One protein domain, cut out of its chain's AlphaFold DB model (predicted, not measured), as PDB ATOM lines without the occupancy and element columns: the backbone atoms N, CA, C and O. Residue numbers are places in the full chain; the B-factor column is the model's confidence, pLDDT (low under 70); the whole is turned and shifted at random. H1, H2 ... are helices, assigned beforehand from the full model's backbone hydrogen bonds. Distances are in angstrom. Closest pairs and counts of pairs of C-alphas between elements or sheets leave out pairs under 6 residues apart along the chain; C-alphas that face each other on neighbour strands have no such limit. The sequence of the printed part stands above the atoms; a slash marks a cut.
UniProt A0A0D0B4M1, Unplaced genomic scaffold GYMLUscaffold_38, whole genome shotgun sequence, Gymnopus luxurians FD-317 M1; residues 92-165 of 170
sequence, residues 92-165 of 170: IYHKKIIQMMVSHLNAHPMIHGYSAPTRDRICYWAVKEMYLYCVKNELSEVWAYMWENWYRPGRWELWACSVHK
ATOM      1  N   ILE A  92      16.943 -32.115 -63.662       95.88
ATOM      2  CA  ILE A  92      18.413 -32.153 -63.679       95.88
ATOM      3  C   ILE A  92      19.038 -31.898 -62.296       95.88
ATOM      4  O   ILE A  92      20.148 -32.364 -62.024       95.88
ATOM      5  N   TYR A  93      18.328 -31.206 -61.399       96.19
ATOM      6  CA  TYR A  93      18.820 -30.860 -60.065       96.19
ATOM      7  C   TYR A  93      18.351 -31.824 -58.973       96.19
ATOM      8  O   TYR A  93      18.994 -31.914 -57.922       96.19
ATOM      9  N   HIS A  94      17.279 -32.591 -59.209       95.62
ATOM     10  CA  HIS A  94      16.620 -33.412 -58.183       95.62
ATOM     11  C   HIS A  94      17.591 -34.368 -57.502       95.62
ATOM     12  O   HIS A  94      17.705 -34.383 -56.277       95.62
ATOM     13  N   LYS A  95      18.352 -35.130 -58.296       97.56
ATOM     14  CA  LYS A  95      19.290 -36.132 -57.773       97.56
ATOM     15  C   LYS A  95      20.315 -35.509 -56.827       97.56
ATOM     16  O   LYS A  95      20.615 -36.078 -55.778       97.56
ATOM     17  N   LYS A  96      20.853 -34.343 -57.188       97.75
ATOM     18  CA  LYS A  96      21.875 -33.668 -56.388       97.75
ATOM     19  C   LYS A  96      21.283 -33.063 -55.117       97.75
ATOM     20  O   LYS A  96      21.879 -33.225 -54.055       97.75
ATOM     21  N   ILE A  97      20.108 -32.442 -55.208       97.50
ATOM     22  CA  ILE A  97      19.386 -31.895 -54.051       97.50
ATOM     23  C   ILE A  97      19.055 -33.005 -53.053       97.50
ATOM     24  O   ILE A  97      19.356 -32.869 -51.869       97.50
ATOM     25  N   ILE A  98      18.509 -34.132 -53.522       97.38
ATOM     26  CA  ILE A  98      18.198 -35.289 -52.671       97.38
ATOM     27  C   ILE A  98      19.470 -35.819 -52.004       97.38
ATOM     28  O   ILE A  98      19.475 -36.069 -50.802       97.38
ATOM     29  N   GLN A  99      20.574 -35.944 -52.745       97.50
ATOM     30  CA  GLN A  99      21.847 -36.381 -52.173       97.50
ATOM     31  C   GLN A  99      22.329 -35.440 -51.057       97.50
ATOM     32  O   GLN A  99      22.792 -35.910 -50.017       97.50
ATOM     33  N   MET A 100      22.211 -34.125 -51.251       97.06
ATOM     34  CA  MET A 100      22.552 -33.136 -50.224       97.06
ATOM     35  C   MET A 100      21.627 -33.250 -49.011       97.06
ATOM     36  O   MET A 100      22.108 -33.302 -47.885       97.06
ATOM     37  N   MET A 101      20.318 -33.390 -49.225       97.12
ATOM     38  CA  MET A 101      19.341 -33.606 -48.154       97.12
ATOM     39  C   MET A 101      19.677 -34.840 -47.309       97.12
ATOM     40  O   MET A 101      19.703 -34.755 -46.085       97.12
ATOM     41  N   VAL A 102      19.995 -35.972 -47.945       95.38
ATOM     42  CA  VAL A 102      20.395 -37.207 -47.248       95.38
ATOM     43  C   VAL A 102      21.707 -37.013 -46.484       95.38
ATOM     44  O   VAL A 102      21.833 -37.484 -45.356       95.38
ATOM     45  N   SER A 103      22.675 -36.305 -47.068       93.50
ATOM     46  CA  SER A 103      23.932 -35.959 -46.395       93.50
ATOM     47  C   SER A 103      23.679 -35.131 -45.129       93.50
ATOM     48  O   SER A 103      24.168 -35.467 -44.054       93.50
ATOM     49  N   HIS A 104      22.847 -34.093 -45.224       95.06
ATOM     50  CA  HIS A 104      22.535 -33.198 -44.110       95.06
ATOM     51  C   HIS A 104      21.712 -33.883 -43.013       95.06
ATOM     52  O   HIS A 104      21.987 -33.671 -41.834       95.06
ATOM     53  N   LEU A 105      20.757 -34.740 -43.398       93.31
ATOM     54  CA  LEU A 105      19.977 -35.574 -42.483       93.31
ATOM     55  C   LEU A 105      20.896 -36.411 -41.589       93.31
ATOM     56  O   LEU A 105      20.735 -36.419 -40.373       93.31
ATOM     57  N   ASN A 106      21.867 -37.093 -42.200       91.06
ATOM     58  CA  ASN A 106      22.748 -38.041 -41.520       91.06
ATOM     59  C   ASN A 106      23.993 -37.393 -40.899       91.06
ATOM     60  O   ASN A 106      24.765 -38.076 -40.223       91.06
ATOM     61  N   ALA A 107      24.214 -36.093 -41.111       90.12
ATOM     62  CA  ALA A 107      25.347 -35.400 -40.526       90.12
ATOM     63  C   ALA A 107      25.215 -35.381 -38.996       90.12
ATOM     64  O   ALA A 107      24.187 -34.989 -38.439       90.12
ATOM     65  N   HIS A 108      26.277 -35.795 -38.306       88.25
ATOM     66  CA  HIS A 108      26.281 -35.907 -36.854       88.25
ATOM     67  C   HIS A 108      27.664 -35.581 -36.273       88.25
ATOM     68  O   HIS A 108      28.665 -35.967 -36.878       88.25
ATOM     69  N   PRO A 109      27.751 -34.932 -35.091       85.50
ATOM     70  CA  PRO A 109      29.028 -34.552 -34.478       85.50
ATOM     71  C   PRO A 109      30.037 -35.697 -34.311       85.50
ATOM     72  O   PRO A 109      31.241 -35.482 -34.395       85.50
ATOM     73  N   MET A 110      29.545 -36.914 -34.072       80.56
ATOM     74  CA  MET A 110      30.377 -38.101 -33.837       80.56
ATOM     75  C   MET A 110      30.901 -38.755 -35.128       80.56
ATOM     76  O   MET A 110      31.846 -39.536 -35.069       80.56
ATOM     77  N   ILE A 111      30.325 -38.441 -36.295       74.62
ATOM     78  CA  ILE A 111      30.765 -39.018 -37.570       74.62
ATOM     79  C   ILE A 111      31.871 -38.134 -38.149       74.62
ATOM     80  O   ILE A 111      31.631 -37.130 -38.823       74.62
ATOM     81  N   HIS A 112      33.112 -38.527 -37.876       64.38
ATOM     82  CA  HIS A 112      34.301 -37.990 -38.529       64.38
ATOM     83  C   HIS A 112      34.202 -38.080 -40.066       64.38
ATOM     84  O   HIS A 112      34.023 -39.158 -40.624       64.38
ATOM     85  N   GLY A 113      34.309 -36.934 -40.749       67.06
ATOM     86  CA  GLY A 113      34.214 -36.819 -42.213       67.06
ATOM     87  C   GLY A 113      33.276 -35.706 -42.696       67.06
ATOM     88  O   GLY A 113      33.477 -35.174 -43.784       67.06
ATOM     89  N   TYR A 114      32.309 -35.294 -41.870       63.59
ATOM     90  CA  TYR A 114      31.438 -34.145 -42.144       63.59
ATOM     91  C   TYR A 114      32.049 -32.839 -41.607       63.59
ATOM     92  O   TYR A 114      32.782 -32.835 -40.619       63.59
ATOM     93  N   SER A 115      31.778 -31.710 -42.270       59.97
ATOM     94  CA  SER A 115      32.550 -30.458 -42.151       59.97
ATOM     95  C   SER A 115      32.415 -29.680 -40.827       59.97
ATOM     96  O   SER A 115      32.833 -28.523 -40.754       59.97
ATOM     97  N   ALA A 116      31.846 -30.264 -39.770       69.94
ATOM     98  CA  ALA A 116      31.573 -29.544 -38.532       69.94
ATOM     99  C   ALA A 116      31.541 -30.449 -37.282       69.94
ATOM    100  O   ALA A 116      30.760 -31.394 -37.239       69.94
ATOM    101  N   PRO A 117      32.300 -30.115 -36.218       76.69
ATOM    102  CA  PRO A 117      32.383 -30.937 -35.006       76.69
ATOM    103  C   PRO A 117      31.208 -30.753 -34.030       76.69
ATOM    104  O   PRO A 117      31.102 -31.476 -33.049       76.69
ATOM    105  N   THR A 118      30.340 -29.761 -34.243       86.06
ATOM    106  CA  THR A 118      29.242 -29.413 -33.324       86.06
ATOM    107  C   THR A 118      27.934 -29.278 -34.089       86.06
ATOM    108  O   THR A 118      27.954 -28.758 -35.204       86.06
ATOM    109  N   ARG A 119      26.801 -29.618 -33.462       87.56
ATOM    110  CA  ARG A 119      25.449 -29.513 -34.044       87.56
ATOM    111  C   ARG A 119      25.190 -28.193 -34.772       87.56
ATOM    112  O   ARG A 119      24.809 -28.201 -35.936       87.56
ATOM    113  N   ASP A 120      25.444 -27.064 -34.116       89.19
ATOM    114  CA  ASP A 120      25.114 -25.749 -34.682       89.19
ATOM    115  C   ASP A 120      25.963 -25.446 -35.928       89.19
ATOM    116  O   ASP A 120      25.490 -24.867 -36.904       89.19
ATOM    117  N   ARG A 121      27.214 -25.925 -35.941       90.94
ATOM    118  CA  ARG A 121      28.088 -25.844 -37.119       90.94
ATOM    119  C   ARG A 121      27.644 -26.786 -38.238       90.94
ATOM    120  O   ARG A 121      27.807 -26.415 -39.394       90.94
ATOM    121  N   ILE A 122      27.090 -27.961 -37.920       92.94
ATOM    122  CA  ILE A 122      26.529 -28.887 -38.917       92.94
ATOM    123  C   ILE A 122      25.324 -28.242 -39.596       92.94
ATOM    124  O   ILE A 122      25.279 -28.200 -40.821       92.94
ATOM    125  N   CYS A 123      24.403 -27.676 -38.813       93.88
ATOM    126  CA  CYS A 123      23.264 -26.930 -39.341       93.88
ATOM    127  C   CYS A 123      23.736 -25.783 -40.240       93.88
ATOM    128  O   CYS A 123      23.361 -25.717 -41.406       93.88
ATOM    129  N   TYR A 124      24.637 -24.931 -39.745       94.31
ATOM    130  CA  TYR A 124      25.168 -23.814 -40.525       94.31
ATOM    131  C   TYR A 124      25.818 -24.261 -41.841       94.31
ATOM    132  O   TYR A 124      25.569 -23.662 -42.888       94.31
ATOM    133  N   TRP A 125      26.645 -25.307 -41.801       95.00
ATOM    134  CA  TRP A 125      27.278 -25.863 -42.992       95.00
ATOM    135  C   TRP A 125      26.238 -26.363 -44.000       95.00
ATOM    136  O   TRP A 125      26.290 -25.952 -45.155       95.00
ATOM    137  N   ALA A 126      25.261 -27.153 -43.552       95.94
ATOM    138  CA  ALA A 126      24.211 -27.723 -44.391       95.94
ATOM    139  C   ALA A 126      23.324 -26.642 -45.042       95.94
ATOM    140  O   ALA A 126      23.079 -26.663 -46.250       95.94
ATOM    141  N   VAL A 127      22.892 -25.652 -44.249       97.31
ATOM    142  CA  VAL A 127      22.131 -24.478 -44.709       97.31
ATOM    143  C   VAL A 127      22.923 -23.732 -45.780       97.31
ATOM    144  O   VAL A 127      22.401 -23.431 -46.852       97.31
ATOM    145  N   LYS A 128      24.201 -23.449 -45.501       96.94
ATOM    146  CA  LYS A 128      25.077 -22.718 -46.415       96.94
ATOM    147  C   LYS A 128      25.314 -23.492 -47.708       96.94
ATOM    148  O   LYS A 128      25.287 -22.885 -48.774       96.94
ATOM    149  N   GLU A 129      25.547 -24.800 -47.631       97.44
ATOM    150  CA  GLU A 129      25.773 -25.637 -48.809       97.44
ATOM    151  C   GLU A 129      24.537 -25.653 -49.716       97.44
ATOM    152  O   GLU A 129      24.656 -25.368 -50.910       97.44
ATOM    153  N   MET A 130      23.347 -25.898 -49.153       98.19
ATOM    154  CA  MET A 130      22.092 -25.907 -49.912       98.19
ATOM    155  C   MET A 130      21.779 -24.538 -50.524       98.19
ATOM    156  O   MET A 130      21.452 -24.456 -51.708       98.19
ATOM    157  N   TYR A 131      21.936 -23.462 -49.750       98.38
ATOM    158  CA  TYR A 131      21.727 -22.100 -50.234       98.38
ATOM    159  C   TYR A 131      22.650 -21.767 -51.409       98.38
ATOM    160  O   TYR A 131      22.184 -21.334 -52.461       98.38
ATOM    161  N   LEU A 132      23.957 -22.011 -51.264       98.31
ATOM    162  CA  LEU A 132      24.929 -21.731 -52.322       98.31
ATOM    163  C   LEU A 132      24.657 -22.560 -53.577       98.31
ATOM    164  O   LEU A 132      24.803 -22.048 -54.686       98.31
ATOM    165  N   TYR A 133      24.249 -23.821 -53.413       98.25
ATOM    166  CA  TYR A 133      23.856 -24.660 -54.536       98.25
ATOM    167  C   TYR A 133      22.637 -24.089 -55.268       98.25
ATOM    168  O   TYR A 133      22.669 -23.972 -56.491       98.25
ATOM    169  N   CYS A 134      21.592 -23.684 -54.543       97.88
ATOM    170  CA  CYS A 134      20.388 -23.132 -55.159       97.88
ATOM    171  C   CYS A 134      20.663 -21.792 -55.853       97.88
ATOM    172  O   CYS A 134      20.268 -21.620 -56.999       97.88
ATOM    173  N   VAL A 135      21.409 -20.881 -55.217       97.62
ATOM    174  CA  VAL A 135      21.780 -19.584 -55.815       97.62
ATOM    175  C   VAL A 135      22.606 -19.766 -57.084       97.62
ATOM    176  O   VAL A 135      22.352 -19.102 -58.081       97.62
ATOM    177  N   LYS A 136      23.575 -20.689 -57.073       98.06
ATOM    178  CA  LYS A 136      24.428 -20.955 -58.239       98.06
ATOM    179  C   LYS A 136      23.645 -21.463 -59.456       98.06
ATOM    180  O   LYS A 136      24.106 -21.270 -60.574       98.06
ATOM    181  N   ASN A 137      22.519 -22.137 -59.236       96.94
ATOM    182  CA  ASN A 137      21.699 -22.736 -60.291       96.94
ATOM    183  C   ASN A 137      20.360 -22.002 -60.485       96.94
ATOM    184  O   ASN A 137      19.454 -22.565 -61.084       96.94
ATOM    185  N   GLU A 138      20.218 -20.785 -59.943       96.25
ATOM    186  CA  GLU A 138      19.012 -19.946 -60.070       96.25
ATOM    187  C   GLU A 138      17.720 -20.585 -59.506       96.25
ATOM    188  O   GLU A 138      16.602 -20.207 -59.840       96.25
ATOM    189  N   LEU A 139      17.858 -21.506 -58.547       96.25
ATOM    190  CA  LEU A 139      16.760 -22.258 -57.925       96.25
ATOM    191  C   LEU A 139      16.183 -21.541 -56.693       96.25
ATOM    192  O   LEU A 139      16.160 -22.084 -55.585       96.25
ATOM    193  N   SER A 140      15.755 -20.289 -56.858       95.38
ATOM    194  CA  SER A 140      15.279 -19.453 -55.742       95.38
ATOM    195  C   SER A 140      14.018 -20.010 -55.059       95.38
ATOM    196  O   SER A 140      13.943 -20.039 -53.829       95.38
ATOM    197  N   GLU A 141      13.068 -20.527 -55.838       95.56
ATOM    198  CA  GLU A 141      11.827 -21.137 -55.344       95.56
ATOM    199  C   GLU A 141      12.091 -22.434 -54.571       95.56
ATOM    200  O   GLU A 141      11.561 -22.643 -53.477       95.56
ATOM    201  N   VAL A 142      12.989 -23.272 -55.095       96.75
ATOM    202  CA  VAL A 142      13.438 -24.496 -54.421       96.75
ATOM    203  C   VAL A 142      14.095 -24.155 -53.092       96.75
ATOM    204  O   VAL A 142      13.810 -24.802 -52.088       96.75
ATOM    205  N   TRP A 143      14.946 -23.126 -53.057       97.56
ATOM    206  CA  TRP A 143      15.553 -22.679 -51.808       97.56
ATOM    207  C   TRP A 143      14.502 -22.240 -50.788       97.56
ATOM    208  O   TRP A 143      14.558 -22.687 -49.644       97.56
ATOM    209  N   ALA A 144      13.529 -21.417 -51.191       97.62
ATOM    210  CA  ALA A 144      12.455 -20.974 -50.304       97.62
ATOM    211  C   ALA A 144      11.681 -22.166 -49.716       97.62
ATOM    212  O   ALA A 144      11.450 -22.232 -48.506       97.62
ATOM    213  N   TYR A 145      11.363 -23.157 -50.550       97.00
ATOM    214  CA  TYR A 145      10.713 -24.388 -50.111       97.00
ATOM    215  C   TYR A 145      11.576 -25.206 -49.146       97.00
ATOM    216  O   TYR A 145      11.090 -25.641 -48.099       97.00
ATOM    217  N   MET A 146      12.858 -25.394 -49.460       97.38
ATOM    218  CA  MET A 146      13.791 -26.124 -48.601       97.38
ATOM    219  C   MET A 146      13.952 -25.430 -47.246       97.38
ATOM    220  O   MET A 146      13.949 -26.086 -46.199       97.38
ATOM    221  N   TRP A 147      14.062 -24.101 -47.258       97.56
ATOM    222  CA  TRP A 147      14.174 -23.279 -46.064       97.56
ATOM    223  C   TRP A 147      12.973 -23.455 -45.136       97.56
ATOM    224  O   TRP A 147      13.160 -23.858 -43.988       97.56
ATOM    225  N   GLU A 148      11.751 -23.236 -45.629       97.81
ATOM    226  CA  GLU A 148      10.546 -23.276 -44.788       97.81
ATOM    227  C   GLU A 148      10.231 -24.664 -44.217       97.81
ATOM    228  O   GLU A 148       9.634 -24.771 -43.141       97.81
ATOM    229  N   ASN A 149      10.643 -25.732 -44.904       97.19
ATOM    230  CA  ASN A 149      10.311 -27.095 -44.501       97.19
ATOM    231  C   ASN A 149      11.403 -27.777 -43.666       97.19
ATOM    232  O   ASN A 149      11.063 -28.515 -42.743       97.19
ATOM    233  N   TRP A 150      12.689 -27.521 -43.939       97.38
ATOM    234  CA  TRP A 150      13.792 -28.265 -43.309       97.38
ATOM    235  C   TRP A 150      14.863 -27.392 -42.652       97.38
ATOM    236  O   TRP A 150      15.341 -27.733 -41.570       97.38
ATOM    237  N   TYR A 151      15.276 -26.285 -43.269       96.88
ATOM    238  CA  TYR A 151      16.459 -25.541 -42.802       96.88
ATOM    239  C   TYR A 151      16.157 -24.407 -41.818       96.88
ATOM    240  O   TYR A 151      17.070 -23.915 -41.154       96.88
ATOM    241  N   ARG A 152      14.893 -24.001 -41.687       96.00
ATOM    242  CA  ARG A 152      14.469 -22.983 -40.727       96.00
ATOM    243  C   ARG A 152      14.647 -23.468 -39.273       96.00
ATOM    244  O   ARG A 152      14.360 -24.633 -38.975       96.00
ATOM    245  N   PRO A 153      15.038 -22.581 -38.333       94.62
ATOM    246  CA  PRO A 153      15.030 -22.900 -36.904       94.62
ATOM    247  C   PRO A 153      13.658 -23.404 -36.433       94.62
ATOM    248  O   PRO A 153      12.624 -22.857 -36.821       94.62
ATOM    249  N   GLY A 154      13.635 -24.448 -35.608       93.31
ATOM    250  CA  GLY A 154      12.425 -25.149 -35.174       93.31
ATOM    251  C   GLY A 154      11.991 -26.283 -36.112       93.31
ATOM    252  O   GLY A 154      11.334 -27.220 -35.662       93.31
ATOM    253  N   ARG A 155      12.346 -26.225 -37.404       95.38
ATOM    254  CA  ARG A 155      12.158 -27.345 -38.344       95.38
ATOM    255  C   ARG A 155      13.363 -28.264 -38.354       95.38
ATOM    256  O   ARG A 155      13.176 -29.476 -38.352       95.38
ATOM    257  N   TRP A 156      14.569 -27.697 -38.321       95.00
ATOM    258  CA  TRP A 156      15.829 -28.443 -38.323       95.00
ATOM    259  C   TRP A 156      15.856 -29.567 -37.278       95.00
ATOM    260  O   TRP A 156      16.212 -30.705 -37.574       95.00
ATOM    261  N   GLU A 157      15.405 -29.258 -36.067       92.81
ATOM    262  CA  GLU A 157      15.381 -30.143 -34.906       92.81
ATOM    263  C   GLU A 157      14.438 -31.336 -35.054       92.81
ATOM    264  O   GLU A 157      14.590 -32.316 -34.332       92.81
ATOM    265  N   LEU A 158      13.477 -31.263 -35.979       92.94
ATOM    266  CA  LEU A 158      12.512 -32.330 -36.223       92.94
ATOM    267  C   LEU A 158      13.006 -33.365 -37.234       92.94
ATOM    268  O   LEU A 158      12.404 -34.433 -37.327       92.94
ATOM    269  N   TRP A 159      14.050 -33.059 -38.009       93.19
ATOM    270  CA  TRP A 159      14.512 -33.959 -39.065       93.19
ATOM    271  C   TRP A 159      15.992 -34.315 -38.973       93.19
ATOM    272  O   TRP A 159      16.334 -35.443 -39.293       93.19
ATOM    273  N   ALA A 160      16.879 -33.412 -38.551       92.94
ATOM    274  CA  ALA A 160      18.314 -33.659 -38.628       92.94
ATOM    275  C   ALA A 160      18.829 -34.538 -37.475       92.94
ATOM    276  O   ALA A 160      18.664 -34.203 -36.299       92.94
ATOM    277  N   CYS A 161      19.592 -35.590 -37.796       89.81
ATOM    278  CA  CYS A 161      20.185 -36.477 -36.791       89.81
ATOM    279  C   CYS A 161      21.163 -35.747 -35.863       89.81
ATOM    280  O   CYS A 161      21.287 -36.118 -34.700       89.81
ATOM    281  N   SER A 162      21.807 -34.671 -36.336       88.75
ATOM    282  CA  SER A 162      22.741 -33.846 -35.548       88.75
ATOM    283  C   SER A 162      22.183 -33.310 -34.223       88.75
ATOM    284  O   SER A 162      22.959 -32.878 -33.367       88.75
ATOM    285  N   VAL A 163      20.856 -33.268 -34.065       87.31
ATOM    286  CA  VAL A 163      20.190 -32.731 -32.873       87.31
ATOM    287  C   VAL A 163      20.073 -33.767 -31.760       87.31
ATOM    288  O   VAL A 163      20.057 -33.399 -30.581       87.31
ATOM    289  N   HIS A 164      20.049 -35.049 -32.111       83.00
ATOM    290  CA  HIS A 164      19.996 -36.133 -31.145       83.00
ATOM    291  C   HIS A 164      21.385 -36.371 -30.554       83.00
ATOM    292  O   HIS A 164      22.378 -36.431 -31.269       83.00
ATOM    293  N   LYS A 165      21.459 -36.464 -29.224       69.81
ATOM    294  CA  LYS A 165      22.724 -36.682 -28.503       69.81
ATOM    295  C   LYS A 165      23.180 -38.139 -28.559       69.81
ATOM    296  O   LYS A 165      24.374 -38.404 -28.465       69.81
TER     297      LYS A 165
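What this domain is: This is residues 92 to 165 of the 170 residues of an uncharacterized protein of Gymnopus luxurians FD-317 M1 (UniProt A0A0D0B4M1). Three helices, H1, H2 and H3, stand side by side in a small up-and-down bundle, and short H4 lies at the end where H1 and H3 finish. The 74 printed residues, with four named helices and no named strand, are all helix in class and compact, with a radius of gyration of the C-alphas of 11.9 A and spans of 35 by 25 by 16 A.

Where its parts are: H1, residues 92 to 106, begins at C-alpha 92 (18.413, -32.153, -63.679) and measures 23.3 A. H2, residues 119 to 136, measures 25.7 A; H3, residues 140 to 151, 14.3 A. H4, residues 156 to 159, measures 5.7 A and ends at C-alpha 159 (14.512, -33.959, -39.065).

How they stand to each other: H1 and residues 122 to 130 of H2 touch as a hairpin, closest at the C-alphas of His 104 and Ala 126, 5.7 A, at a shallow tilt of 5 degrees, opposite ways. H2 and H3 touch as a hairpin, closest at the C-alphas of Cys 134 and Trp 143, 5.9 A, at a shallow tilt of 14 degrees. H4 is close but not clearly touching H3. Every O i to N i+4 pair is within hydrogen-bond range in H2 and H3, 10 of 11 in H1; H4 is too short for one.

The domain as a whole: The printed part has no cut; the link H1 to H2 is long. Residues 112 to 116 and 165 are under pLDDT 70.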